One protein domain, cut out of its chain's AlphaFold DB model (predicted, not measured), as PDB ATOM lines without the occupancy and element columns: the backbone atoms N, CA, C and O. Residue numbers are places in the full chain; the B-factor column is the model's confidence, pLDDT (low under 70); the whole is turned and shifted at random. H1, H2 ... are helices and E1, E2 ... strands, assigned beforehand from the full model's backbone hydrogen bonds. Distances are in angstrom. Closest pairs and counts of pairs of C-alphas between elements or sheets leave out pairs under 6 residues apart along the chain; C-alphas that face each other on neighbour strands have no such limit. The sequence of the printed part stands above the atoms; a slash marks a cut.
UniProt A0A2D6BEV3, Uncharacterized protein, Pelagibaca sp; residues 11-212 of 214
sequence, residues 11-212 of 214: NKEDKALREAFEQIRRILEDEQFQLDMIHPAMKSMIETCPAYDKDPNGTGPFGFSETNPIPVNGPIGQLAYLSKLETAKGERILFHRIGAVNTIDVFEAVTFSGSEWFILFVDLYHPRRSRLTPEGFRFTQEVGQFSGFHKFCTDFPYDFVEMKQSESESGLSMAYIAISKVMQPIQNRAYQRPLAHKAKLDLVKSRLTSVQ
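This is residues 11 to 212 of the 214 residues of an uncharacterized protein of Pelagibaca sp (UniProt A0A2D6BEV3). A small, strongly twisted sheet of three strands, E2, E3 and E4, lies between two helices, H4 on one face and H7 on the other, and the long helix H1 sticks out of this body as an arm with its residues 11 to 19. H2 packs on H4, the short strands E1 and E5 make a separate pair near the end of H4, and long stretches with no named element, among them residues 49 to 73 and 140 to 159, make up much of the rest. The printed part has 202 residues, under half of them in named elements, with seven helices and five strands in the order H1 H2 H3 H4 E1 E2 E3 E4 E5 H5 H6 H7. The class is mixed, helices and strands, and both sheets, E2 - E3 - E4 and E1 - E5, are antiparallel. The whole is compact, with a radius of gyration of the C-alphas of 16.7 A and spans of 56 by 47 by 30 A.

The printed part begins with H1, residues 11 to 29, which runs 26.7 A from C-alpha 11 at (20.739, 1.976, 51.333) to C-alpha 29 at (24.794, 28.262, 53.708). H2 holds residues 31 to 36 and H3 residues 40 to 48, 12.8 A long. H4, residues 74 to 84, is 15.6 A long, and E1, residues 85 to 87, follows with no residue between. E2, residues 93 to 101, spans 22.1 A and bends by 60 degrees at residue 98. E3, residues 104 to 111, spans 22.3 A, and E4, residues 117 to 123, spans 20.1 A. E5 holds residues 137 to 139, H5 residues 160 to 166 and H6 residues 183 to 187. H7, residues 195 to 205, runs 15.2 A and ends with C-alpha 205 at (12.180, 52.200, 38.044).

E2, E3 and E4 form a meander, each strand the antiparallel neighbour of the one before, with E2 and E4 as edge strands. In the hairpin of E2 and E3, N 94 and O 110 are within hydrogen-bond range at 2.8 A; in the hairpin of E3 and E4, N 107 and O 120 are, at 2.8 A. Three layers are present, with helices on both faces of this sheet: H4 has a height over the sheet of 8.6 A and H7, on the opposite face, 9.1 A. Both lie over E3 and E4 and run along the strands; the closest C-alphas of E4 and H7, those of Trp 117 and His 197, are 6.8 A apart. H2 touches H4 at a shallow tilt of 32 degrees, opposite ways, with the C-alphas of Gln 34 and Ile 76 closest at 6.1 A. H1 only just touches H4, about perpendicular at 84 degrees, with 3 pairs of C-alphas within 8 A; the closest are those of Leu 28 and Ala 80, 5.5 A apart. H1 and H2 touch only at the corner, where the C-alphas of Ile 27 and Gln 34 are closest at 6.0 A. H3 is close to H2 but not clearly touching, with the C-alphas of Leu 35 and Lys 43 closest at 6.0 A. E1 and E5 are antiparallel, with N 86 and O 138 within hydrogen-bond range at 2.9 A. H5 and H6 touch no helix and are not on the sheet of E2, E3 and E4. Every O i to N i+4 pair is within hydrogen-bond range in H1, H2, H4, H5, H6 and H7, and 4 of 5 are in H3.

The C-alphas of Asn 11 and Leu 203, the two farthest apart, are 56.3 A from each other. Without residues 11 to 19, which stand free, the body spans 46 by 41 by 30 A. The printed part has no cut, and its long links are H3 to H4, E4 to E5, E5 to H5 and H5 to H6. The mean pLDDT of the printed part is 93.5, and residues 11 to 13 and 212 are under 70.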
ATOM      1  N   ASN A  11      19.471   1.340  50.957       63.19
ATOM      2  CA  ASN A  11      20.739   1.976  51.333       63.19
ATOM      3  C   ASN A  11      21.306   2.920  50.246       63.19
ATOM      4  O   ASN A  11      22.109   3.800  50.546       63.19
ATOM      5  N   LYS A  12      20.915   2.735  48.974       65.69
ATOM      6  CA  LYS A  12      21.327   3.613  47.863       65.69
ATOM      7  C   LYS A  12      20.419   4.832  47.731       65.69
ATOM      8  O   LYS A  12      20.931   5.928  47.531       65.69
ATOM      9  N   GLU A  13      19.108   4.643  47.871       68.44
ATOM     10  CA  GLU A  13      18.127   5.737  47.861       68.44
ATOM     11  C   GLU A  13      18.331   6.664  49.066       68.44
ATOM     12  O   GLU A  13      18.416   7.878  48.894       68.44
ATOM     13  N   ASP A  14      18.559   6.102  50.257       79.81
ATOM     14  CA  ASP A  14      18.871   6.873  51.465       79.81
ATOM     15  C   ASP A  14      20.185   7.651  51.334       79.81
ATOM     16  O   ASP A  14      20.298   8.785  51.804       79.81
ATOM     17  N   LYS A  15      21.195   7.059  50.686       85.00
ATOM     18  CA  LYS A  15      22.474   7.729  50.433       85.00
ATOM     19  C   LYS A  15      22.311   8.889  49.448       85.00
ATOM     20  O   LYS A  15      22.766   9.986  49.751       85.00
ATOM     21  N   ALA A  16      21.633   8.666  48.323       83.50
ATOM     22  CA  ALA A  16      21.384   9.704  47.324       83.50
ATOM     23  C   ALA A  16      20.564  10.869  47.906       83.50
ATOM     24  O   ALA A  16      20.871  12.034  47.662       83.50
ATOM     25  N   LEU A  17      19.560  10.563  48.732       82.69
ATOM     26  CA  LEU A  17      18.755  11.572  49.413       82.69
ATOM     27  C   LEU A  17      19.596  12.409  50.390       82.69
ATOM     28  O   LEU A  17      19.485  13.633  50.404       82.69
ATOM     29  N   ARG A  18      20.467  11.769  51.182       85.12
ATOM     30  CA  ARG A  18      21.397  12.471  52.086       85.12
ATOM     31  C   ARG A  18      22.365  13.370  51.324       85.12
ATOM     32  O   ARG A  18      22.548  14.516  51.714       85.12
ATOM     33  N   GLU A  19      22.948  12.876  50.236       87.62
ATOM     34  CA  GLU A  19      23.856  13.657  49.386       87.62
ATOM     35  C   GLU A  19      23.150  14.880  48.783       87.62
ATOM     36  O   GLU A  19      23.705  15.979  48.808       87.62
ATOM     37  N   ALA A  20      21.899  14.726  48.335       85.69
ATOM     38  CA  ALA A  20      21.091  15.840  47.848       85.69
ATOM     39  C   ALA A  20      20.822  16.885  48.945       85.69
ATOM     40  O   ALA A  20      20.956  18.083  48.696       85.69
ATOM     41  N   PHE A  21      20.489  16.458  50.168       86.50
ATOM     42  CA  PHE A  21      20.289  17.379  51.293       86.50
ATOM     43  C   PHE A  21      21.561  18.138  51.672       86.50
ATOM     44  O   PHE A  21      21.496  19.348  51.888       86.50
ATOM     45  N   GLU A  22      22.710  17.466  51.709       89.75
ATOM     46  CA  GLU A  22      23.995  18.122  51.968       89.75
ATOM     47  C   GLU A  22      24.346  19.123  50.866       89.75
ATOM     48  O   GLU A  22      24.762  20.246  51.149       89.75
ATOM     49  N   GLN A  23      24.110  18.770  49.603       89.75
ATOM     50  CA  GLN A  23      24.321  19.694  48.493       89.75
ATOM     51  C   GLN A  23      23.416  20.929  48.601       89.75
ATOM     52  O   GLN A  23      23.901  22.050  48.454       89.75
ATOM     53  N   ILE A  24      22.130  20.753  48.921       90.56
ATOM     54  CA  ILE A  24      21.199  21.868  49.155       90.56
ATOM     55  C   ILE A  24      21.696  22.736  50.308       90.56
ATOM     56  O   ILE A  24      21.744  23.957  50.182       90.56
ATOM     57  N   ARG A  25      22.110  22.126  51.421       91.19
ATOM     58  CA  ARG A  25      22.637  22.858  52.571       91.19
ATOM     59  C   ARG A  25      23.836  23.722  52.178       91.19
ATOM     60  O   ARG A  25      23.882  24.892  52.555       91.19
ATOM     61  N   ARG A  26      24.766  23.187  51.384       92.88
ATOM     62  CA  ARG A  26      25.922  23.942  50.876       92.88
ATOM     63  C   ARG A  26      25.497  25.100  49.978       92.88
ATOM     64  O   ARG A  26      25.957  26.214  50.185       92.88
ATOM     65  N   ILE A  27      24.554  24.883  49.058       92.88
ATOM     66  CA  ILE A  27      23.993  25.959  48.218       92.88
ATOM     67  C   ILE A  27      23.417  27.094  49.079       92.88
ATOM     68  O   ILE A  27      23.586  28.263  48.745       92.88
ATOM     69  N   LEU A  28      22.745  26.772  50.185       93.31
ATOM     70  CA  LEU A  28      22.083  27.763  51.038       93.31
ATOM     71  C   LEU A  28      23.050  28.488  51.994       93.31
ATOM     72  O   LEU A  28      22.917  29.694  52.231       93.31
ATOM     73  N   GLU A  29      24.020  27.772  52.562       92.50
ATOM     74  CA  GLU A  29      24.794  28.262  53.708       92.50
ATOM     75  C   GLU A  29      26.286  28.479  53.427       92.50
ATOM     76  O   GLU A  29      26.866  29.370  54.047       92.50
ATOM     77  N   ASP A  30      26.892  27.726  52.509       94.69
ATOM     78  CA  ASP A  30      28.341  27.717  52.272       94.69
ATOM     79  C   ASP A  30      28.734  28.779  51.234       94.69
ATOM     80  O   ASP A  30      28.563  28.608  50.028       94.69
ATOM     81  N   GLU A  31      29.266  29.902  51.719       94.75
ATOM     82  CA  GLU A  31      29.642  31.049  50.883       94.75
ATOM     83  C   GLU A  31      30.750  30.715  49.879       94.75
ATOM     84  O   GLU A  31      30.735  31.241  48.764       94.75
ATOM     85  N   GLN A  32      31.671  29.816  50.238       93.81
ATOM     86  CA  GLN A  32      32.729  29.382  49.330       93.81
ATOM     87  C   GLN A  32      32.149  28.512  48.220       93.81
ATOM     88  O   GLN A  32      32.451  28.731  47.050       93.81
ATOM     89  N   PHE A  33      31.264  27.575  48.571       94.00
ATOM     90  CA  PHE A  33      30.575  26.756  47.578       94.00
ATOM     91  C   PHE A  33      29.746  27.609  46.613       94.00
ATOM     92  O   PHE A  33      29.769  27.372  45.411       94.00
ATOM     93  N   GLN A  34      29.066  28.643  47.111       94.25
ATOM     94  CA  GLN A  34      28.328  29.595  46.274       94.25
ATOM     95  C   GLN A  34      29.245  30.342  45.293       94.25
ATOM     96  O   GLN A  34      28.887  30.502  44.126       94.25
ATOM     97  N   LEU A  35      30.433  30.771  45.733       93.38
ATOM     98  CA  LEU A  35      31.434  31.395  44.860       93.38
ATOM     99  C   LEU A  35      32.037  30.409  43.851       93.38
ATOM    100  O   LEU A  35      32.392  30.798  42.743       93.38
ATOM    101  N   ASP A  36      32.129  29.125  44.184       93.69
ATOM    102  CA  ASP A  36      32.604  28.098  43.249       93.69
ATOM    103  C   ASP A  36      31.596  27.822  42.116       93.69
ATOM    104  O   ASP A  36      31.967  27.267  41.083       93.69
ATOM    105  N   MET A  37      30.332  28.232  42.283       89.88
ATOM    106  CA  MET A  37      29.273  28.081  41.278       89.88
ATOM    107  C   MET A  37      29.227  29.215  40.244       89.88
ATOM    108  O   MET A  37      28.515  29.090  39.247       89.88
ATOM    109  N   ILE A  38      29.940  30.326  40.459       90.88
ATOM    110  CA  ILE A  38      29.963  31.453  39.513       90.88
ATOM    111  C   ILE A  38      31.164  31.366  38.561       90.88
ATOM    112  O   ILE A  38      32.106  30.605  38.767       90.88
ATOM    113  N   HIS A  39      31.143  32.162  37.489       92.94
ATOM    114  CA  HIS A  39      32.214  32.158  36.491       92.94
ATOM    115  C   HIS A  39      33.588  32.493  37.124       92.94
ATOM    116  O   HIS A  39      33.672  33.484  37.856       92.94
ATOM    117  N   PRO A  40      34.685  31.769  36.800       93.81
ATOM    118  CA  PRO A  40      35.987  31.944  37.455       93.81
ATOM    119  C   PRO A  40      36.519  33.382  37.451       93.81
ATOM    120  O   PRO A  40      37.007  33.859  38.469       93.81
ATOM    121  N   ALA A  41      36.361  34.111  36.341       93.44
ATOM    122  CA  ALA A  41      36.789  35.512  36.266       93.44
ATOM    123  C   ALA A  41      36.022  36.422  37.247       93.44
ATOM    124  O   ALA A  41      36.600  37.334  37.832       93.44
ATOM    125  N   MET A  42      34.729  36.153  37.453       92.56
ATOM    126  CA  MET A  42      33.906  36.898  38.405       92.56
ATOM    127  C   MET A  42      34.263  36.526  39.842       92.56
ATOM    128  O   MET A  42      34.369  37.416  40.679       92.56
ATOM    129  N   LYS A  43      34.518  35.239  40.114       94.75
ATOM    130  CA  LYS A  43      35.016  34.775  41.414       94.75
ATOM    131  C   LYS A  43      36.313  35.489  41.795       94.75
ATOM    132  O   LYS A  43      36.362  36.118  42.846       94.75
ATOM    133  N   SER A  44      37.315  35.476  40.913       94.62
ATOM    134  CA  SER A  44      38.600  36.143  41.162       94.62
ATOM    135  C   SER A  44      38.451  37.643  41.416       94.62
ATOM    136  O   SER A  44      39.138  38.183  42.272       94.62
ATOM    137  N   MET A  45      37.540  38.321  40.714       93.69
ATOM    138  CA  MET A  45      37.241  39.728  40.979       93.69
ATOM    139  C   MET A  45      36.625  39.921  42.374       93.69
ATOM    140  O   MET A  45      37.121  40.736  43.148       93.69
ATOM    141  N   ILE A  46      35.593  39.144  42.720       94.12
ATOM    142  CA  ILE A  46      34.895  39.227  44.011       94.12
ATOM    143  C   ILE A  46      35.835  38.949  45.193       94.12
ATOM    144  O   ILE A  46      35.749  39.620  46.218       94.12
ATOM    145  N   GLU A  47      36.760  38.001  45.051       92.69
ATOM    146  CA  GLU A  47      37.746  37.665  46.086       92.69
ATOM    147  C   GLU A  47      38.712  38.822  46.396       92.69
ATOM    148  O   GLU A  47      39.268  38.878  47.493       92.69
ATOM    149  N   THR A  48      38.893  39.767  45.466       93.62
ATOM    150  CA  THR A  48      39.712  40.975  45.683       93.62
ATOM    151  C   THR A  48      38.935  42.144  46.291       93.62
ATOM    152  O   THR A  48      39.542  43.122  46.732       93.62
ATOM    153  N   CYS A  49      37.603  42.063  46.328       93.81
ATOM    154  CA  CYS A  49      36.750  43.112  46.869       93.81
ATOM    155  C   CYS A  49      36.755  43.114  48.411       93.81
ATOM    156  O   CYS A  49      36.955  42.079  49.053       93.81
ATOM    157  N   PRO A  50      36.515  44.274  49.047       93.06
ATOM    158  CA  PRO A  50      36.501  44.380  50.501       93.06
ATOM    159  C   PRO A  50      35.361  43.571  51.137       93.06
ATOM    160  O   PRO A  50      34.240  43.509  50.629       93.06
ATOM    161  N   ALA A  51      35.651  42.992  52.303       94.94
ATOM    162  CA  ALA A  51      34.716  42.189  53.082       94.94
ATOM    163  C   ALA A  51      34.156  42.982  54.274       94.94
ATOM    164  O   ALA A  51      34.776  43.043  55.338       94.94
ATOM    165  N   TYR A  52      32.954  43.534  54.143       95.44
ATOM    166  CA  TYR A  52      32.266  44.250  55.221       95.44
ATOM    167  C   TYR A  52      30.790  43.861  55.306       95.44
ATOM    168  O   TYR A  52      30.211  43.343  54.357       95.44
ATOM    169  N   ASP A  53      30.174  44.098  56.465       97.56
ATOM    170  CA  ASP A  53      28.729  43.896  56.644       97.56
ATOM    171  C   ASP A  53      27.911  45.097  56.160       97.56
ATOM    172  O   ASP A  53      26.755  44.957  55.769       97.56
ATOM    173  N   LYS A  54      28.527  46.275  56.183       96.75
ATOM    174  CA  LYS A  54      27.979  47.541  55.722       96.75
ATOM    175  C   LYS A  54      29.135  48.387  55.199       96.75
ATOM    176  O   LYS A  54      30.186  48.404  55.840       96.75
ATOM    177  N   ASP A  55      28.938  49.057  54.067       94.62
ATOM    178  CA  ASP A  55      29.945  49.965  53.517       94.62
ATOM    179  C   ASP A  55      30.245  51.069  54.551       94.62
ATOM    180  O   ASP A  55      29.314  51.773  54.963       94.62
ATOM    181  N   PRO A  56      31.507  51.235  54.998       94.81
ATOM    182  CA  PRO A  56      31.893  52.309  55.909       94.81
ATOM    183  C   PRO A  56      31.551  53.714  55.394       94.81
ATOM    184  O   PRO A  56      31.349  54.620  56.200       94.81
ATOM    185  N   ASN A  57      31.469  53.888  54.073       95.12
ATOM    186  CA  ASN A  57      31.117  55.146  53.417       95.12
ATOM    187  C   ASN A  57      29.641  55.204  52.987       95.12
ATOM    188  O   ASN A  57      29.210  56.201  52.408       95.12
ATOM    189  N   GLY A  58      28.865  54.152  53.262       93.25
ATOM    190  CA  GLY A  58      27.469  54.059  52.862       93.25
ATOM    191  C   GLY A  58      26.589  55.085  53.582       93.25
ATOM    192  O   GLY A  58      26.671  55.261  54.801       93.25
ATOM    193  N   THR A  59      25.697  55.737  52.839       96.31
ATOM    194  CA  THR A  59      24.793  56.777  53.363       96.31
ATOM    195  C   THR A  59      23.330  56.354  53.284       96.31
ATOM    196  O   THR A  59      22.929  55.648  52.369       96.31
ATOM    197  N   GLY A  60      22.498  56.803  54.223       95.88
ATOM    198  CA  GLY A  60      21.077  56.446  54.242       95.88
ATOM    199  C   GLY A  60      20.785  55.067  54.859       95.88
ATOM    200  O   GLY A  60      21.655  54.464  55.497       95.88
ATOM    201  N   PRO A  61      19.539  54.578  54.748       97.62
ATOM    202  CA  PRO A  61      19.094  53.361  55.425       97.62
ATOM    203  C   PRO A  61      19.683  52.091  54.790       97.62
ATOM    204  O   PRO A  61      19.604  51.895  53.578       97.62
ATOM    205  N   PHE A  62      20.262  51.218  55.623       98.56
ATOM    206  CA  PHE A  62      20.922  49.983  55.181       98.56
ATOM    207  C   PHE A  62      19.943  49.049  54.469       98.56
ATOM    208  O   PHE A  62      18.891  48.726  55.015       98.56
ATOM    209  N   GLY A  63      20.287  48.646  53.246       98.19
ATOM    210  CA  GLY A  63      19.479  47.786  52.385       98.19
ATOM    211  C   GLY A  63      18.252  48.443  51.759       98.19
ATOM    212  O   GLY A  63      17.635  47.828  50.899       98.19
ATOM    213  N   PHE A  64      17.919  49.685  52.120       97.94
ATOM    214  CA  PHE A  64      16.787  50.440  51.563       97.94
ATOM    215  C   PHE A  64      17.223  51.622  50.688       97.94
ATOM    216  O   PHE A  64      16.387  52.418  50.258       97.94
ATOM    217  N   SER A  65      18.523  51.758  50.430       96.56
ATOM    218  CA  SER A  65      19.077  52.792  49.562       96.56
ATOM    219  C   SER A  65      20.191  52.230  48.692       96.56
ATOM    220  O   SER A  65      21.016  51.449  49.165       96.56
ATOM    221  N   GLU A  66      20.254  52.683  47.439       95.31
ATOM    222  CA  GLU A  66      21.350  52.355  46.525       95.31
ATOM    223  C   GLU A  66      22.729  52.828  47.023       95.31
ATOM    224  O   GLU A  66      23.739  52.273  46.610       95.31
ATOM    225  N   THR A  67      22.788  53.819  47.924       96.75
ATOM    226  CA  THR A  67      24.038  54.327  48.517       96.75
ATOM    227  C   THR A  67      24.401  53.645  49.835       96.75
ATOM    228  O   THR A  67      25.393  54.009  50.465       96.75
ATOM    229  N   ASN A  68      23.612  52.660  50.272       97.81
ATOM    230  CA  ASN A  68      23.921  51.796  51.406       97.81
ATOM    231  C   ASN A  68      23.304  50.395  51.196       97.81
ATOM    232  O   ASN A  68      22.426  49.982  51.967       97.81
ATOM    233  N   PRO A  69      23.706  49.689  50.119       98.31
ATOM    234  CA  PRO A  69      23.161  48.386  49.753       98.31
ATOM    235  C   PRO A  69      23.656  47.284  50.695       98.31
ATOM    236  O   PRO A  69      24.605  47.467  51.454       98.31
ATOM    237  N   ILE A  70      23.014  46.119  50.633       98.69
ATOM    238  CA  ILE A  70      23.423  44.917  51.366       98.69
ATOM    239  C   ILE A  70      24.578  44.223  50.620       98.69
ATOM    240  O   ILE A  70      24.358  43.773  49.498       98.69
ATOM    241  N   PRO A  71      25.754  44.040  51.242       98.31
ATOM    242  CA  PRO A  71      26.851  43.253  50.673       98.31
ATOM    243  C   PRO A  71      26.539  41.750  50.638       98.31
ATOM    244  O   PRO A  71      26.197  41.167  51.674       98.31
ATOM    245  N   VAL A  72      26.691  41.101  49.480       97.88
ATOM    246  CA  VAL A  72      26.557  39.644  49.296       97.88
ATOM    247  C   VAL A  72      27.569  39.064  48.305       97.88
ATOM    248  O   VAL A  72      28.174  39.780  47.512       97.88
ATOM    249  N   ASN A  73      27.729  37.739  48.341       96.31
ATOM    250  CA  ASN A  73      28.655  36.962  47.514       96.31
ATOM    251  C   ASN A  73      28.007  36.414  46.237       96.31
ATOM    252  O   ASN A  73      27.750  35.218  46.087       96.31
ATOM    253  N   GLY A  74      27.754  37.303  45.282       94.69
ATOM    254  CA  GLY A  74      27.226  36.927  43.975       94.69
ATOM    255  C   GLY A  74      25.730  36.572  43.972       94.69
ATOM    256  O   GLY A  74      25.037  36.725  44.982       94.69
ATOM    257  N   PRO A  75      25.207  36.084  42.829       93.69
ATOM    258  CA  PRO A  75      23.769  35.872  42.633       93.69
ATOM    259  C   PRO A  75      23.138  34.858  43.598       93.69
ATOM    260  O   PRO A  75      22.041  35.079  44.106       93.69
ATOM    261  N   ILE A  76      23.838  33.763  43.914       94.69
ATOM    262  CA  ILE A  76      23.344  32.790  44.902       94.69
ATOM    263  C   ILE A  76      23.370  33.392  46.313       94.69
ATOM    264  O   ILE A  76      22.442  33.176  47.094       94.69
ATOM    265  N   GLY A  77      24.375  34.219  46.615       96.44
ATOM    266  CA  GLY A  77      24.447  34.996  47.849       96.44
ATOM    267  C   GLY A  77      23.241  35.915  48.051       96.44
ATOM    268  O   GLY A  77      22.712  35.982  49.162       96.44
ATOM    269  N   GLN A  78      22.755  36.557  46.980       97.50
ATOM    270  CA  GLN A  78      21.525  37.364  46.999       97.50
ATOM    271  C   GLN A  78      20.317  36.517  47.403       97.50
ATOM    272  O   GLN A  78      19.617  36.858  48.358       97.50
ATOM    273  N   LEU A  79      20.104  35.389  46.710       97.12
ATOM    274  CA  LEU A  79      18.998  34.477  47.004       97.12
ATOM    275  C   LEU A  79      19.051  34.006  48.456       97.12
ATOM    276  O   LEU A  79      18.051  34.076  49.169       97.12
ATOM    277  N   ALA A  80      20.220  33.553  48.903       97.25
ATOM    278  CA  ALA A  80      20.402  32.983  50.224       97.25
ATOM    279  C   ALA A  80      20.234  34.023  51.341       97.25
ATOM    280  O   ALA A  80      19.596  33.735  52.352       97.25
ATOM    281  N   TYR A  81      20.768  35.236  51.163       98.31
ATOM    282  CA  TYR A  81      20.607  36.314  52.135       98.31
ATOM    283  C   TYR A  81      19.142  36.755  52.238       98.31
ATOM    284  O   TYR A  81      18.570  36.729  53.328       98.31
ATOM    285  N   LEU A  82      18.512  37.110  51.110       98.56
ATOM    286  CA  LEU A  82      17.140  37.631  51.096       98.56
ATOM    287  C   LEU A  82      16.134  36.586  51.585       98.56
ATOM    288  O   LEU A  82      15.200  36.915  52.311       98.56
ATOM    289  N   SER A  83      16.364  35.311  51.275       98.12
ATOM    290  CA  SER A  83      15.508  34.219  51.748       98.12
ATOM    291  C   SER A  83      15.623  33.971  53.247       98.12
ATOM    292  O   SER A  83      14.695  33.424  53.843       98.12
ATOM    293  N   LYS A  84      16.733  34.379  53.872       97.56
ATOM    294  CA  LYS A  84      16.920  34.292  55.321       97.56
ATOM    295  C   LYS A  84      16.258  35.452  56.067       97.56
ATOM    296  O   LYS A  84      16.139  35.378  57.288       97.56
ATOM    297  N   LEU A  85      15.828  36.506  55.375       98.38
ATOM    298  CA  LEU A  85      15.141  37.628  56.002       98.38
ATOM    299  C   LEU A  85      13.722  37.240  56.432       98.38
ATOM    300  O   LEU A  85      12.938  36.672  55.669       98.38
ATOM    301  N   GLU A  86      13.381  37.627  57.655       97.56
ATOM    302  CA  GLU A  86      12.012  37.698  58.141       97.56
ATOM    303  C   GLU A  86      11.785  39.040  58.836       97.56
ATOM    304  O   GLU A  86      12.707  39.634  59.403       97.56
ATOM    305  N   THR A  87      10.558  39.547  58.779       97.88
ATOM    306  CA  THR A  87      10.195  40.782  59.477       97.88
ATOM    307  C   THR A  87      10.375  40.617  60.988       97.88
ATOM    308  O   THR A  87      10.454  39.505  61.517       97.88
ATOM    309  N   ALA A  88      10.346  41.716  61.738       95.56
ATOM    310  CA  ALA A  88      10.326  41.678  63.201       95.56
ATOM    311  C   ALA A  88       9.145  40.863  63.781       95.56
ATOM    312  O   ALA A  88       9.194  40.443  64.936       95.56
ATOM    313  N   LYS A  89       8.108  40.577  62.982       94.56
ATOM    314  CA  LYS A  89       6.981  39.702  63.347       94.56
ATOM    315  C   LYS A  89       7.226  38.221  63.017       94.56
ATOM    316  O   LYS A  89       6.393  37.388  63.345       94.56
ATOM    317  N   GLY A  90       8.367  37.881  62.415       95.44
ATOM    318  CA  GLY A  90       8.711  36.524  61.981       95.44
ATOM    319  C   GLY A  90       8.127  36.126  60.639       95.44
ATOM    320  O   GLY A  90       8.006  34.940  60.354       95.44
ATOM    321  N   GLU A  91       7.741  37.099  59.820       95.50
ATOM    322  CA  GLU A  91       7.154  36.808  58.525       95.50
ATOM    323  C   GLU A  91       8.220  36.803  57.431       95.50
ATOM    324  O   GLU A  91       8.925  37.794  57.234       95.50
ATOM    325  N   ARG A  92       8.339  35.685  56.713       96.69
ATOM    326  CA  ARG A  92       9.250  35.562  55.570       96.69
ATOM    327  C   ARG A  92       8.754  36.368  54.370       96.69
ATOM    328  O   ARG A  92       7.568  36.686  54.262       96.69
ATOM    329  N   ILE A  93       9.674  36.664  53.456       98.12
ATOM    330  CA  ILE A  93       9.407  37.451  52.248       98.12
ATOM    331  C   ILE A  93       9.562  36.627  50.968       98.12
ATOM    332  O   ILE A  93      10.445  35.776  50.860       98.12
ATOM    333  N   LEU A  94       8.705  36.906  49.992       98.56
ATOM    334  CA  LEU A  94       8.916  36.612  48.580       98.56
ATOM    335  C   LEU A  94       9.647  37.792  47.939       98.56
ATOM    336  O   LEU A  94       9.438  38.932  48.358       98.56
ATOM    337  N   PHE A  95      10.475  37.554  46.924       98.69
ATOM    338  CA  PHE A  95      11.182  38.633  46.228       98.69
ATOM    339  C   PHE A  95      11.529  38.287  44.779       98.69
ATOM    340  O   PHE A  95      11.624  37.117  44.407       98.69
ATOM    341  N   HIS A  96      11.759  39.316  43.970       98.19
ATOM    342  CA  HIS A  96      12.299  39.181  42.620       98.19
ATOM    343  C   HIS A  96      13.179  40.380  42.253       98.19
ATOM    344  O   HIS A  96      13.013  41.473  42.805       98.19
ATOM    345  N   ARG A  97      14.126  40.185  41.332       97.69
ATOM    346  CA  ARG A  97      15.013  41.258  40.866       97.69
ATOM    347  C   ARG A  97      14.289  42.108  39.826       97.69
ATOM    348  O   ARG A  97      13.825  41.582  38.820       97.69
ATOM    349  N   ILE A  98      14.235  43.424  40.026       96.94
ATOM    350  CA  ILE A  98      13.590  44.354  39.079       96.94
ATOM    351  C   ILE A  98      14.575  45.052  38.136       96.94
ATOM    352  O   ILE A  98      14.175  45.552  37.088       96.94
ATOM    353  N   GLY A  99      15.863  45.077  38.478       96.69
ATOM    354  CA  GLY A  99      16.902  45.723  37.680       96.69
ATOM    355  C   GLY A  99      18.135  46.045  38.515       96.69
ATOM    356  O   GLY A  99      18.312  45.483  39.594       96.69
ATOM    357  N   ALA A 100      18.960  46.968  38.024       97.19
ATOM    358  CA  ALA A 100      20.027  47.579  38.815       97.19
ATOM    359  C   ALA A 100      20.121  49.089  38.599       97.19
ATOM    360  O   ALA A 100      19.795  49.597  37.520       97.19
ATOM    361  N   VAL A 101      20.618  49.782  39.621       96.31
ATOM    362  CA  VAL A 101      21.130  51.152  39.541       96.31
ATOM    363  C   VAL A 101      22.652  51.064  39.570       96.31
ATOM    364  O   VAL A 101      23.242  50.687  40.580       96.31
ATOM    365  N   ASN A 102      23.297  51.389  38.454       94.44
ATOM    366  CA  ASN A 102      24.699  51.075  38.190       94.44
ATOM    367  C   ASN A 102      24.970  49.570  38.380       94.44
ATOM    368  O   ASN A 102      24.450  48.754  37.622       94.44
ATOM    369  N   THR A 103      25.759  49.214  39.391       94.38
ATOM    370  CA  THR A 103      26.106  47.839  39.772       94.38
ATOM    371  C   THR A 103      25.252  47.296  40.919       94.38
ATOM    372  O   THR A 103      25.420  46.140  41.297       94.38
ATOM    373  N   ILE A 104      24.359  48.113  41.487       97.50
ATOM    374  CA  ILE A 104      23.556  47.756  42.659       97.50
ATOM    375  C   ILE A 104      22.232  47.164  42.213       97.50
ATOM    376  O   ILE A 104      21.396  47.851  41.618       97.50
ATOM    377  N   ASP A 105      22.025  45.899  42.546       98.12
ATOM    378  CA  ASP A 105      20.808  45.185  42.214       98.12
ATOM    379  C   ASP A 105      19.647  45.641  43.087       98.12
ATOM    380  O   ASP A 105      19.774  45.856  44.294       98.12
ATOM    381  N   VAL A 106      18.485  45.759  42.452       98.44
ATOM    382  CA  VAL A 106      17.251  46.191  43.089       98.44
ATOM    383  C   VAL A 106      16.256  45.043  43.081       98.44
ATOM    384  O   VAL A 106      15.955  44.467  42.031       98.44
ATOM    385  N   PHE A 107      15.708  44.751  44.253       98.69
ATOM    386  CA  PHE A 107      14.703  43.726  44.471       98.69
ATOM    387  C   PHE A 107      13.403  44.351  44.964       98.69
ATOM    388  O   PHE A 107      13.408  45.185  45.869       98.69
ATOM    389  N   GLU A 108      12.282  43.916  44.402       98.62
ATOM    390  CA  GLU A 108      10.973  44.114  45.022       98.62
ATOM    391  C   GLU A 108      10.657  42.882  45.875       98.62
ATOM    392  O   GLU A 108      10.895  41.747  45.454       98.62
ATOM    393  N   ALA A 109      10.139  43.105  47.082       98.62
ATOM    394  CA  ALA A 109       9.790  42.043  48.013       98.62
ATOM    395  C   ALA A 109       8.432  42.280  48.675       98.62
ATOM    396  O   ALA A 109       7.978  43.416  48.818       98.62
ATOM    397  N   VAL A 110       7.802  41.194  49.111       98.44
ATOM    398  CA  VAL A 110       6.523  41.201  49.822       98.44
ATOM    399  C   VAL A 110       6.503  40.096  50.869       98.44
ATOM    400  O   VAL A 110       7.072  39.030  50.647       98.44
ATOM    401  N   THR A 111       5.870  40.316  52.016       97.69
ATOM    402  CA  THR A 111       5.692  39.249  53.011       97.69
ATOM    403  C   THR A 111       4.783  38.131  52.496       97.69
ATOM    404  O   THR A 111       3.967  38.355  51.603       97.69
ATOM    405  N   PHE A 112       4.890  36.915  53.043       96.00
ATOM    406  CA  PHE A 112       4.079  35.765  52.601       96.00
ATOM    407  C   PHE A 112       2.560  36.007  52.691       96.00
ATOM    408  O   PHE A 112       1.808  35.438  51.909       96.00
ATOM    409  N   SER A 113       2.089  36.852  53.607       94.69
ATOM    410  CA  SER A 113       0.679  37.252  53.717       94.69
ATOM    411  C   SER A 113       0.275  38.370  52.757       94.69
ATOM    412  O   SER A 113      -0.917  38.614  52.588       94.69
ATOM    413  N   GLY A 114       1.234  39.071  52.147       95.50
ATOM    414  CA  GLY A 114       0.974  40.258  51.333       95.50
ATOM    415  C   GLY A 114       0.818  41.557  52.125       95.50
ATOM    416  O   GLY A 114       0.464  42.578  51.535       95.50
ATOM    417  N   SER A 115       1.065  41.530  53.438       94.62
ATOM    418  CA  SER A 115       0.793  42.649  54.348       94.62
ATOM    419  C   SER A 115       1.812  43.786  54.263       94.62
ATOM    420  O   SER A 115       1.440  44.948  54.435       94.62
ATOM    421  N   GLU A 116       3.079  43.484  53.971       97.12
ATOM    422  CA  GLU A 116       4.151  44.479  53.894       97.12
ATOM    423  C   GLU A 116       4.967  44.297  52.605       97.12
ATOM    424  O   GLU A 116       5.245  43.173  52.184       97.12
ATOM    425  N   TRP A 117       5.330  45.416  51.972       98.31
ATOM    426  CA  TRP A 117       6.072  45.470  50.709       98.31
ATOM    427  C   TRP A 117       7.349  46.289  50.872       98.31
ATOM    428  O   TRP A 117       7.360  47.308  51.566       98.31
ATOM    429  N   PHE A 118       8.414  45.862  50.196       98.44
ATOM    430  CA  PHE A 118       9.751  46.426  50.343       98.44
ATOM    431  C   PHE A 118      10.441  46.592  48.989       98.44
ATOM    432  O   PHE A 118      10.151  45.880  48.026       98.44
ATOM    433  N   ILE A 119      11.390  47.526  48.943       98.56
ATOM    434  CA  ILE A 119      12.380  47.640  47.872       98.56
ATOM    435  C   ILE A 119      13.742  47.510  48.542       98.56
ATOM    436  O   ILE A 119      14.050  48.292  49.443       98.56
ATOM    437  N   LEU A 120      14.513  46.507  48.139       98.75
ATOM    438  CA  LEU A 120      15.799  46.167  48.736       98.75
ATOM    439  C   LEU A 120      16.922  46.362  47.719       98.75
ATOM    440  O   LEU A 120      16.769  46.020  46.548       98.75
ATOM    441  N   PHE A 121      18.047  46.895  48.182       98.56
ATOM    442  CA  PHE A 121      19.237  47.159  47.375       98.56
ATOM    443  C   PHE A 121      20.369  46.243  47.816       98.56
ATOM    444  O   PHE A 121      20.662  46.147  49.010       98.56
ATOM    445  N   VAL A 122      20.999  45.567  46.860       98.50
ATOM    446  CA  VAL A 122      21.978  44.512  47.122       98.50
ATOM    447  C   VAL A 122      23.198  44.697  46.224       98.50
ATOM    448  O   VAL A 122      23.068  44.824  45.010       98.50
ATOM    449  N   ASP A 123      24.384  44.686  46.823       97.75
ATOM    450  CA  ASP A 123      25.666  44.677  46.123       97.75
ATOM    451  C   ASP A 123      26.231  43.259  46.159       97.75
ATOM    452  O   ASP A 123      26.510  42.719  47.227       97.75
ATOM    453  N   LEU A 124      26.356  42.631  44.993       96.38
ATOM    454  CA  LEU A 124      26.774  41.234  44.874       96.38
ATOM    455  C   LEU A 124      28.288  41.050  44.707       96.38
ATOM    456  O   LEU A 124      28.743  39.916  44.543       96.38
ATOM    457  N   TYR A 125      29.068  42.132  44.730       95.81
ATOM    458  CA  TYR A 125      30.505  42.101  44.468       95.81
ATOM    459  C   TYR A 125      31.348  42.011  45.748       95.81
ATOM    460  O   TYR A 125      32.356  42.697  45.886       95.81
ATOM    461  N   HIS A 126      30.957  41.142  46.688       96.69
ATOM    462  CA  HIS A 126      31.669  40.951  47.957       96.69
ATOM    463  C   HIS A 126      32.025  39.489  48.224       96.69
ATOM    464  O   HIS A 126      31.259  38.595  47.888       96.69
ATOM    465  N   PRO A 127      33.158  39.192  48.882       95.44
ATOM    466  CA  PRO A 127      33.591  37.808  49.109       95.44
ATOM    467  C   PRO A 127      32.711  37.035  50.108       95.44
ATOM    468  O   PRO A 127      32.842  35.822  50.229       95.44
ATOM    469  N   ARG A 128      31.820  37.716  50.838       96.00
ATOM    470  CA  ARG A 128      30.906  37.127  51.828       96.00
ATOM    471  C   ARG A 128      29.604  37.915  51.913       96.00
ATOM    472  O   ARG A 128      29.552  39.065  51.478       96.00
ATOM    473  N   ARG A 129      28.586  37.345  52.560       96.56
ATOM    474  CA  ARG A 129      27.347  38.066  52.878       96.56
ATOM    475  C   ARG A 129      27.498  38.918  54.124       96.56
ATOM    476  O   ARG A 129      28.299  38.629  55.022       96.56
ATOM    477  N   SER A 130      26.682  39.961  54.184       98.19
ATOM    478  CA  SER A 130      26.444  40.698  55.411       98.19
ATOM    479  C   SER A 130      25.800  39.806  56.472       98.19
ATOM    480  O   SER A 130      24.972  38.940  56.188       98.19
ATOM    481  N   ARG A 131      26.195  40.035  57.720       97.56
ATOM    482  CA  ARG A 131      25.643  39.444  58.941       97.56
ATOM    483  C   ARG A 131      24.716  40.413  59.672       97.56
ATOM    484  O   ARG A 131      24.240  40.095  60.759       97.56
ATOM    485  N   LEU A 132      24.490  41.596  59.106       98.25
ATOM    486  CA  LEU A 132      23.503  42.561  59.573       98.25
ATOM    487  C   LEU A 132      22.225  42.407  58.758       98.25
ATOM    488  O   LEU A 132      22.250  41.812  57.689       98.25
ATOM    489  N   THR A 133      21.121  42.955  59.252       98.44
ATOM    490  CA  THR A 133      19.848  43.021  58.531       98.44
ATOM    491  C   THR A 133      19.413  44.475  58.359       98.44
ATOM    492  O   THR A 133      19.790  45.325  59.174       98.44
ATOM    493  N   PRO A 134      18.628  44.797  57.314       98.31
ATOM    494  CA  PRO A 134      17.938  46.077  57.232       98.31
ATOM    495  C   PRO A 134      17.047  46.293  58.457       98.31
ATOM    496  O   PRO A 134      16.587  45.339  59.092       98.31
ATOM    497  N   GLU A 135      16.775  47.553  58.779       97.75
ATOM    498  CA  GLU A 135      15.871  47.889  59.877       97.75
ATOM    499  C   GLU A 135      14.492  47.231  59.681       97.75
ATOM    500  O   GLU A 135      13.967  47.169  58.570       97.75
ATOM    501  N   GLY A 136      13.917  46.701  60.764       97.38
ATOM    502  CA  GLY A 136      12.646  45.971  60.724       97.38
ATOM    503  C   GLY A 136      12.762  44.492  60.336       97.38
ATOM    504  O   GLY A 136      11.757  43.781  60.399       97.38
ATOM    505  N   PHE A 137      13.965  44.006  60.008       98.56
ATOM    506  CA  PHE A 137      14.234  42.601  59.706       98.56
ATOM    507  C   PHE A 137      15.123  41.924  60.746       98.56
ATOM    508  O   PHE A 137      15.952  42.552  61.406       98.56
ATOM    509  N   ARG A 138      15.003  40.600  60.815       98.12
ATOM    510  CA  ARG A 138      15.959  39.692  61.451       98.12
ATOM    511  C   ARG A 138      16.212  38.493  60.541       98.12
ATOM    512  O   ARG A 138      15.485  38.273  59.573       98.12
ATOM    513  N   PHE A 139      17.234  37.708  60.856       97.81
ATOM    514  CA  PHE A 139      17.411  36.415  60.206       97.81
ATOM    515  C   PHE A 139      16.506  35.362  60.835       97.81
ATOM    516  O   PHE A 139      16.418  35.268  62.061       97.81
ATOM    517  N   THR A 140      15.880  34.550  59.989       95.25
ATOM    518  CA  THR A 140      15.129  33.376  60.423       95.25
ATOM    519  C   THR A 140      16.045  32.343  61.080       95.25
ATOM    520  O   THR A 140      17.228  32.224  60.738       95.25
ATOM    521  N   GLN A 141      15.487  31.599  62.034       90.62
ATOM    522  CA  GLN A 141      16.145  30.449  62.664       90.62
ATOM    523  C   GLN A 141      15.956  29.160  61.851       90.62
ATOM    524  O   GLN A 141      16.643  28.171  62.099       90.62
ATOM    525  N   GLU A 142      15.032  29.165  60.883       88.25
ATOM    526  CA  GLU A 142      14.838  28.057  59.950       88.25
ATOM    527  C   GLU A 142      15.935  28.017  58.874       88.25
ATOM    528  O   GLU A 142      16.697  28.962  58.659       88.25
ATOM    529  N   VAL A 143      15.969  26.916  58.124       86.81
ATOM    530  CA  VAL A 143      16.752  26.844  56.891       86.81
ATOM    531  C   VAL A 143      16.202  27.870  55.893       86.81
ATOM    532  O   VAL A 143      15.031  27.817  55.505       86.81
ATOM    533  N   GLY A 144      17.060  28.787  55.447       89.62
ATOM    534  CA  GLY A 144      16.738  29.866  54.507       89.62
ATOM    535  C   GLY A 144      16.540  29.401  53.061       89.62
ATOM    536  O   GLY A 144      17.141  29.976  52.160       89.62
ATOM    537  N   GLN A 145      15.723  28.364  52.834       95.62
ATOM    538  CA  GLN A 145      15.355  27.896  51.491       95.62
ATOM    539  C   GLN A 145      14.856  29.055  50.629       95.62
ATOM    540  O   GLN A 145      14.123  29.911  51.133       95.62
ATOM    541  N   PHE A 146      15.195  29.053  49.343       96.88
ATOM    542  CA  PHE A 146      14.934  30.178  48.459       96.88
ATOM    543  C   PHE A 146      13.448  30.507  48.359       96.88
ATOM    544  O   PHE A 146      12.620  29.644  48.058       96.88
ATOM    545  N   SER A 147      13.114  31.763  48.636       97.25
ATOM    546  CA  SER A 147      11.751  32.292  48.571       97.25
ATOM    547  C   SER A 147      11.583  33.346  47.476       97.25
ATOM    548  O   SER A 147      10.553  33.999  47.403       97.25
ATOM    549  N   GLY A 148      12.561  33.506  46.592       97.12
ATOM    550  CA  GLY A 148      12.502  34.488  45.521       97.12
ATOM    551  C   GLY A 148      13.538  34.233  44.442       97.12
ATOM    552  O   GLY A 148      14.264  33.243  44.501       97.12
ATOM    553  N   PHE A 149      13.598  35.130  43.464       95.62
ATOM    554  CA  PHE A 149      14.358  34.936  42.231       95.62
ATOM    555  C   PHE A 149      15.333  36.089  41.983       95.62
ATOM    556  O   PHE A 149      15.030  37.250  42.254       95.62
ATOM    557  N   HIS A 150      16.491  35.786  41.394       92.44
ATOM    558  CA  HIS A 150      17.452  36.792  40.921       92.44
ATOM    559  C   HIS A 150      17.109  37.303  39.504       92.44
ATOM    560  O   HIS A 150      17.894  38.019  38.881       92.44
ATOM    561  N   LYS A 151      15.961  36.878  38.966       92.38
ATOM    562  CA  LYS A 151      15.408  37.265  37.666       92.38
ATOM    563  C   LYS A 151      14.151  38.102  37.877       92.38
ATOM    564  O   LYS A 151      13.528  38.035  38.940       92.38
ATOM    565  N   PHE A 152      13.777  38.846  36.844       94.81
ATOM    566  CA  PHE A 152      12.485  39.512  36.786       94.81
ATOM    567  C   PHE A 152      11.334  38.500  36.711       94.81
ATOM    568  O   PHE A 152      11.467  37.423  36.134       94.81
ATOM    569  N   CYS A 153      10.198  38.883  37.290       95.38
ATOM    570  CA  CYS A 153       8.961  38.104  37.331       95.38
ATOM    571  C   CYS A 153       7.845  39.017  36.824       95.38
ATOM    572  O   CYS A 153       7.707  40.147  37.305       95.38
ATOM    573  N   THR A 154       7.092  38.553  35.832       94.12
ATOM    574  CA  THR A 154       6.124  39.363  35.086       94.12
ATOM    575  C   THR A 154       4.842  39.605  35.879       94.12
ATOM    576  O   THR A 154       4.286  40.698  35.797       94.12
ATOM    577  N   ASP A 155       4.397  38.630  36.678       95.44
ATOM    578  CA  ASP A 155       3.205  38.738  37.537       95.44
ATOM    579  C   ASP A 155       3.567  38.545  39.015       95.44
ATOM    580  O   ASP A 155       2.859  37.871  39.756       95.44
ATOM    581  N   PHE A 156       4.687  39.121  39.470       96.81
ATOM    582  CA  PHE A 156       5.155  38.937  40.847       96.81
ATOM    583  C   PHE A 156       4.086  39.324  41.893       96.81
ATOM    584  O   PHE A 156       3.596  40.470  41.851       96.81
ATOM    585  N   PRO A 157       3.785  38.457  42.890       96.88
ATOM    586  CA  PRO A 157       4.361  37.122  43.157       96.88
ATOM    587  C   PRO A 157       3.513  35.927  42.658       96.88
ATOM    588  O   PRO A 157       3.716  34.794  43.096       96.88
ATOM    589  N   TYR A 158       2.516  36.156  41.809       97.31
ATOM    590  CA  TYR A 158       1.581  35.136  41.328       97.31
ATOM    591  C   TYR A 158       2.197  34.124  40.363       97.31
ATOM    592  O   TYR A 158       1.693  33.009  40.283       97.31
ATOM    593  N   ASP A 159       3.294  34.480  39.701       95.12
ATOM    594  CA  ASP A 159       4.071  33.614  38.809       95.12
ATOM    595  C   ASP A 159       5.148  32.783  39.537       95.12
ATOM    596  O   ASP A 159       6.015  32.173  38.908       95.12
ATOM    597  N   PHE A 160       5.123  32.731  40.876       95.00
ATOM    598  CA  PHE A 160       6.128  32.011  41.668       95.00
ATOM    599  C   PHE A 160       6.237  30.524  41.297       95.00
ATOM    600  O   PHE A 160       7.332  29.957  41.322       95.00
ATOM    601  N   VAL A 161       5.115  29.868  40.980       92.62
ATOM    602  CA  VAL A 161       5.090  28.430  40.671       92.62
ATOM    603  C   VAL A 161       5.799  28.161  39.350       92.62
ATOM    604  O   VAL A 161       6.677  27.298  39.288       92.62
ATOM    605  N   GLU A 162       5.452  28.928  38.325       92.56
ATOM    606  CA  GLU A 162       6.034  28.880  36.989       92.56
ATOM    607  C   GLU A 162       7.525  29.226  37.045       92.56
ATOM    608  O   GLU A 162       8.363  28.486  36.526       92.56
ATOM    609  N   MET A 163       7.881  30.291  37.769       92.69
ATOM    610  CA  MET A 163       9.272  30.702  37.955       92.69
ATOM    611  C   MET A 163      10.086  29.614  38.663       92.69
ATOM    612  O   MET A 163      11.144  29.227  38.169       92.69
ATOM    613  N   LYS A 164       9.576  29.013  39.748       92.75
ATOM    614  CA  LYS A 164      10.249  27.898  40.438       92.75
ATOM    615  C   LYS A 164      10.426  26.671  39.538       92.75
ATOM    616  O   LYS A 164      11.421  25.960  39.677       92.75
ATOM    617  N   GLN A 165       9.478  26.391  38.641       89.69
ATOM    618  CA  GLN A 165       9.607  25.300  37.669       89.69
ATOM    619  C   GLN A 165      10.698  25.591  36.632       89.69
ATOM    620  O   GLN A 165      11.471  24.688  36.312       89.69
ATOM    621  N   SER A 166      10.824  26.839  36.175       87.69
ATOM    622  CA  SER A 166      11.892  27.246  35.247       87.69
ATOM    623  C   SER A 166      13.297  27.099  35.852       87.69
ATOM    624  O   SER A 166      14.259  26.818  35.145       87.69
ATOM    625  N   GLU A 167      13.417  27.174  37.181       85.44
ATOM    626  CA  GLU A 167      14.677  26.943  37.899       85.44
ATOM    627  C   GLU A 167      15.055  25.453  38.016       85.44
ATOM    628  O   GLU A 167      16.104  25.127  38.572       85.44
ATOM    629  N   SER A 168      14.247  24.521  37.496       74.75
ATOM    630  CA  SER A 168      14.577  23.085  37.495       74.75
ATOM    631  C   SER A 168      15.856  22.759  36.723       74.75
ATOM    632  O   SER A 168      16.646  21.941  37.192       74.75
ATOM    633  N   GLU A 169      16.111  23.458  35.618       72.25
ATOM    634  CA  GLU A 169      17.303  23.271  34.783       72.25
ATOM    635  C   GLU A 169      18.591  23.740  35.475       72.25
ATOM    636  O   GLU A 169      19.672  23.223  35.202       72.25
ATOM    637  N   SER A 170      18.481  24.675  36.426       72.81
ATOM    638  CA  SER A 170      19.624  25.195  37.190       72.81
ATOM    639  C   SER A 170      20.098  24.255  38.308       72.81
ATOM    640  O   SER A 170      21.107  24.520  38.958       72.81
ATOM    641  N   GLY A 171      19.344  23.185  38.598       76.06
ATOM    642  CA  GLY A 171      19.580  22.320  39.758       76.06
ATOM    643  C   GLY A 171      19.242  22.968  41.110       76.06
ATOM    644  O   GLY A 171      19.366  22.317  42.146       76.06
ATOM    645  N   LEU A 172      18.771  24.222  41.129       80.00
ATOM    646  CA  LEU A 172      18.421  24.942  42.358       80.00
ATOM    647  C   LEU A 172      17.011  24.623  42.864       80.00
ATOM    648  O   LEU A 172      16.679  24.987  43.988       80.00
ATOM    649  N   SER A 173      16.168  23.946  42.081       79.00
ATOM    650  CA  SER A 173      14.737  23.751  42.382       79.00
ATOM    651  C   SER A 173      14.433  23.139  43.757       79.00
ATOM    652  O   SER A 173      13.392  23.451  44.344       79.00
ATOM    653  N   MET A 174      15.337  22.306  44.280       84.25
ATOM    654  CA  MET A 174      15.237  21.686  45.608       84.25
ATOM    655  C   MET A 174      15.685  22.608  46.753       84.25
ATOM    656  O   MET A 174      15.316  22.385  47.905       84.25
ATOM    657  N   ALA A 175      16.443  23.664  46.448       92.25
ATOM    658  CA  ALA A 175      16.829  24.695  47.406       92.25
ATOM    659  C   ALA A 175      15.695  25.701  47.677       92.25
ATOM    660  O   ALA A 175      15.747  26.409  48.680       92.25
ATOM    661  N   TYR A 176      14.659  25.748  46.832       95.06
ATOM    662  CA  TYR A 176      13.487  26.611  47.006       95.06
ATOM    663  C   TYR A 176      12.483  26.068  48.029       95.06
ATOM    664  O   TYR A 176      12.350  24.859  48.226       95.06
ATOM    665  N   ILE A 177      11.716  26.974  48.639       95.06
ATOM    666  CA  ILE A 177      10.605  26.626  49.530       95.06
ATOM    667  C   ILE A 177       9.566  25.742  48.826       95.06
ATOM    668  O   ILE A 177       9.341  25.824  47.615       95.06
ATOM    669  N   ALA A 178       8.869  24.919  49.610       92.75
ATOM    670  CA  ALA A 178       7.699  24.201  49.123       92.75
ATOM    671  C   ALA A 178       6.594  25.187  48.706       92.75
ATOM    672  O   ALA A 178       6.279  26.117  49.449       92.75
ATOM    673  N   ILE A 179       5.957  24.940  47.555       92.25
ATOM    674  CA  ILE A 179       4.865  25.778  47.019       92.25
ATOM    675  C   ILE A 179       3.724  25.917  48.036       92.25
ATOM    676  O   ILE A 179       3.129  26.986  48.159       92.25
ATOM    677  N   SER A 180       3.464  24.873  48.828       93.56
ATOM    678  CA  SER A 180       2.447  24.883  49.884       93.56
ATOM    679  C   SER A 180       2.618  26.013  50.905       93.56
ATOM    680  O   SER A 180       1.615  26.445  51.464       93.56
ATOM    681  N   LYS A 181       3.837  26.540  51.112       92.75
ATOM    682  CA  LYS A 181       4.084  27.675  52.020       92.75
ATOM    683  C   LYS A 181       3.472  28.995  51.527       92.75
ATOM    684  O   LYS A 181       3.255  29.883  52.342       92.75
ATOM    685  N   VAL A 182       3.203  29.133  50.224       92.44
ATOM    686  CA  VAL A 182       2.738  30.394  49.604       92.44
ATOM    687  C   VAL A 182       1.513  30.229  48.700       92.44
ATOM    688  O   VAL A 182       0.968  31.208  48.197       92.44
ATOM    689  N   MET A 183       1.031  28.997  48.528       92.12
ATOM    690  CA  MET A 183      -0.065  28.655  47.620       92.12
ATOM    691  C   MET A 183      -1.385  29.351  47.966       92.12
ATOM    692  O   MET A 183      -2.049  29.860  47.069       92.12
ATOM    693  N   GLN A 184      -1.770  29.395  49.245       92.31
ATOM    694  CA  GLN A 184      -3.067  29.952  49.643       92.31
ATOM    695  C   GLN A 184      -3.163  31.469  49.356       92.31
ATOM    696  O   GLN A 184      -4.120  31.869  48.692       92.31
ATOM    697  N   PRO A 185      -2.195  32.322  49.753       92.44
ATOM    698  CA  PRO A 185      -2.200  33.738  49.363       92.44
ATOM    699  C   PRO A 185      -2.165  33.970  47.843       92.44
ATOM    700  O   PRO A 185      -2.832  34.881  47.352       92.44
ATOM    701  N   ILE A 186      -1.434  33.133  47.091       93.19
ATOM    702  CA  ILE A 186      -1.380  33.195  45.618       93.19
ATOM    703  C   ILE A 186      -2.764  32.912  45.019       93.19
ATOM    704  O   ILE A 186      -3.279  33.725  44.253       93.19
ATOM    705  N   GLN A 187      -3.397  31.798  45.405       92.12
ATOM    706  CA  GLN A 187      -4.719  31.394  44.911       92.12
ATOM    707  C   GLN A 187      -5.805  32.414  45.265       92.12
ATOM    708  O   GLN A 187      -6.669  32.710  44.443       92.12
ATOM    709  N   ASN A 188      -5.720  33.003  46.457       93.50
ATOM    710  CA  ASN A 188      -6.672  34.004  46.931       93.50
ATOM    711  C   ASN A 188      -6.442  35.403  46.340       93.50
ATOM    712  O   ASN A 188      -7.164  36.328  46.708       93.50
ATOM    713  N   ARG A 189      -5.444  35.591  45.462       92.94
ATOM    714  CA  ARG A 189      -5.068  36.907  44.914       92.94
ATOM    715  C   ARG A 189      -4.846  37.961  46.017       92.94
ATOM    716  O   ARG A 189      -5.272  39.110  45.903       92.94
ATOM    717  N   ALA A 190      -4.181  37.548  47.101       92.56
ATOM    718  CA  ALA A 190      -4.036  38.345  48.321       92.56
ATOM    719  C   ALA A 190      -2.997  39.480  48.213       92.56
ATOM    720  O   ALA A 190      -3.006  40.413  49.013       92.56
ATOM    721  N   TYR A 191      -2.106  39.430  47.223       96.69
ATOM    722  CA  TYR A 191      -1.022  40.394  47.066       96.69
ATOM    723  C   TYR A 191      -1.488  41.620  46.284       96.69
ATOM    724  O   TYR A 191      -1.670  41.581  45.063       96.69
ATOM    725  N   GLN A 192      -1.643  42.736  46.992       95.69
ATOM    726  CA  GLN A 192      -1.980  44.022  46.395       95.69
ATOM    727  C   GLN A 192      -0.959  45.066  46.824       95.69
ATOM    728  O   GLN A 192      -0.860  45.402  48.000       95.69
ATOM    729  N   ARG A 193      -0.211  45.602  45.854       97.06
ATOM    730  CA  ARG A 193       0.747  46.688  46.096       97.06
ATOM    731  C   ARG A 193      -0.001  47.926  46.614       97.06
ATOM    732  O   ARG A 193      -0.829  48.463  45.865       97.06
ATOM    733  N   PRO A 194       0.298  48.428  47.826       97.31
ATOM    734  CA  PRO A 194      -0.267  49.683  48.309       97.31
ATOM    735  C   PRO A 194       0.121  50.853  47.396       97.31
ATOM    736  O   PRO A 194       1.190  50.836  46.784       97.31
ATOM    737  N   LEU A 195      -0.703  51.904  47.336       97.31
ATOM    738  CA  LEU A 195      -0.438  53.071  46.478       97.31
ATOM    739  C   LEU A 195       0.933  53.707  46.768       97.31
ATOM    740  O   LEU A 195       1.678  54.022  45.844       97.31
ATOM    741  N   ALA A 196       1.294  53.822  48.048       96.69
ATOM    742  CA  ALA A 196       2.596  54.340  48.463       96.69
ATOM    743  C   ALA A 196       3.764  53.475  47.958       96.69
ATOM    744  O   ALA A 196       4.809  54.006  47.591       96.69
ATOM    745  N   HIS A 197       3.590  52.150  47.908       97.81
ATOM    746  CA  HIS A 197       4.604  51.241  47.372       97.81
ATOM    747  C   HIS A 197       4.724  51.368  45.852       97.81
ATOM    748  O   HIS A 197       5.835  51.459  45.345       97.81
ATOM    749  N   LYS A 198       3.598  51.478  45.131       97.62
ATOM    750  CA  LYS A 198       3.600  51.735  43.680       97.62
ATOM    751  C   LYS A 198       4.371  53.013  43.336       97.62
ATOM    752  O   LYS A 198       5.264  52.969  42.502       97.62
ATOM    753  N   ALA A 199       4.111  54.107  44.055       97.25
ATOM    754  CA  ALA A 199       4.818  55.371  43.849       97.25
ATOM    755  C   ALA A 199       6.336  55.255  44.101       97.25
ATOM    756  O   ALA A 199       7.136  55.784  43.331       97.25
ATOM    757  N   LYS A 200       6.747  54.531  45.154       96.12
ATOM    758  CA  LYS A 200       8.170  54.235  45.404       96.12
ATOM    759  C   LYS A 200       8.773  53.413  44.267       96.12
ATOM    760  O   LYS A 200       9.870  53.722  43.814       96.12
ATOM    761  N   LEU A 201       8.058  52.391  43.803       95.62
ATOM    762  CA  LEU A 201       8.509  51.519  42.727       95.62
ATOM    763  C   LEU A 201       8.700  52.294  41.419       95.62
ATOM    764  O   LEU A 201       9.719  52.105  40.764       95.62
ATOM    765  N   ASP A 202       7.782  53.196  41.070       95.88
ATOM    766  CA  ASP A 202       7.889  54.038  39.873       95.88
ATOM    767  C   ASP A 202       9.112  54.966  39.943       95.88
ATOM    768  O   ASP A 202       9.884  55.058  38.984       95.88
ATOM    769  N   LEU A 203       9.360  55.579  41.109       95.19
ATOM    770  CA  LEU A 203      10.560  56.388  41.337       95.19
ATOM    771  C   LEU A 203      11.838  55.556  41.168       95.19
ATOM    772  O   LEU A 203      12.785  55.999  40.519       95.19
ATOM    773  N   VAL A 204      11.887  54.347  41.726       94.62
ATOM    774  CA  VAL A 204      13.055  53.470  41.583       94.62
ATOM    775  C   VAL A 204      13.237  53.014  40.136       94.62
ATOM    776  O   VAL A 204      14.346  53.113  39.618       94.62
ATOM    777  N   LYS A 205      12.159  52.610  39.456       93.75
ATOM    778  CA  LYS A 205      12.180  52.200  38.044       93.75
ATOM    779  C   LYS A 205      12.722  53.291  37.127       93.75
ATOM    780  O   LYS A 205      13.494  52.980  36.230       93.75
ATOM    781  N   SER A 206      12.393  54.558  37.390       94.19
ATOM    782  CA  SER A 206      12.914  55.693  36.611       94.19
ATOM    783  C   SER A 206      14.436  55.882  36.705       94.19
ATOM    784  O   SER A 206      15.019  56.567  35.869       94.19
ATOM    785  N   ARG A 207      15.082  55.275  37.711       93.44
ATOM    786  CA  ARG A 207      16.524  55.386  37.985       93.44
ATOM    787  C   ARG A 207      17.311  54.134  37.599       93.44
ATOM    788  O   ARG A 207      18.534  54.139  37.714       93.44
ATOM    789  N   LEU A 208      16.638  53.062  37.177       94.38
ATOM    790  CA  LEU A 208      17.304  51.827  36.772       94.38
ATOM    791  C   LEU A 208      18.176  52.087  35.539       94.38
ATOM    792  O   LEU A 208      17.701  52.576  34.517       94.38
ATOM    793  N   THR A 209      19.450  51.725  35.632       92.56
ATOM    794  CA  THR A 209      20.403  51.787  34.514       92.56
ATOM    795  C   THR A 209      20.449  50.474  33.741       92.56
ATOM    796  O   THR A 209      20.902  50.441  32.602       92.56
ATOM    797  N   SER A 210      19.976  49.384  34.353       87.50
ATOM    798  CA  SER A 210      19.676  48.135  33.662       87.50
ATOM    799  C   SER A 210      18.287  47.655  34.054       87.50
ATOM    800  O   SER A 210      17.933  47.607  35.236       87.50
ATOM    801  N   VAL A 211      17.503  47.287  33.046       77.56
ATOM    802  CA  VAL A 211      16.190  46.676  33.221       77.56
ATOM    803  C   VAL A 211      16.292  45.247  32.717       77.56
ATOM    804  O   VAL A 211      16.779  45.009  31.614       77.56
ATOM    805  N   GLN A 212      15.849  44.292  33.530       65.25
ATOM    806  CA  GLN A 212      15.574  42.948  33.036       65.25
ATOM    807  C   GLN A 212      14.139  42.946  32.516       65.25
ATOM    808  O   GLN A 212      13.190  42.839  33.287       65.25
TER     809      GLN A 212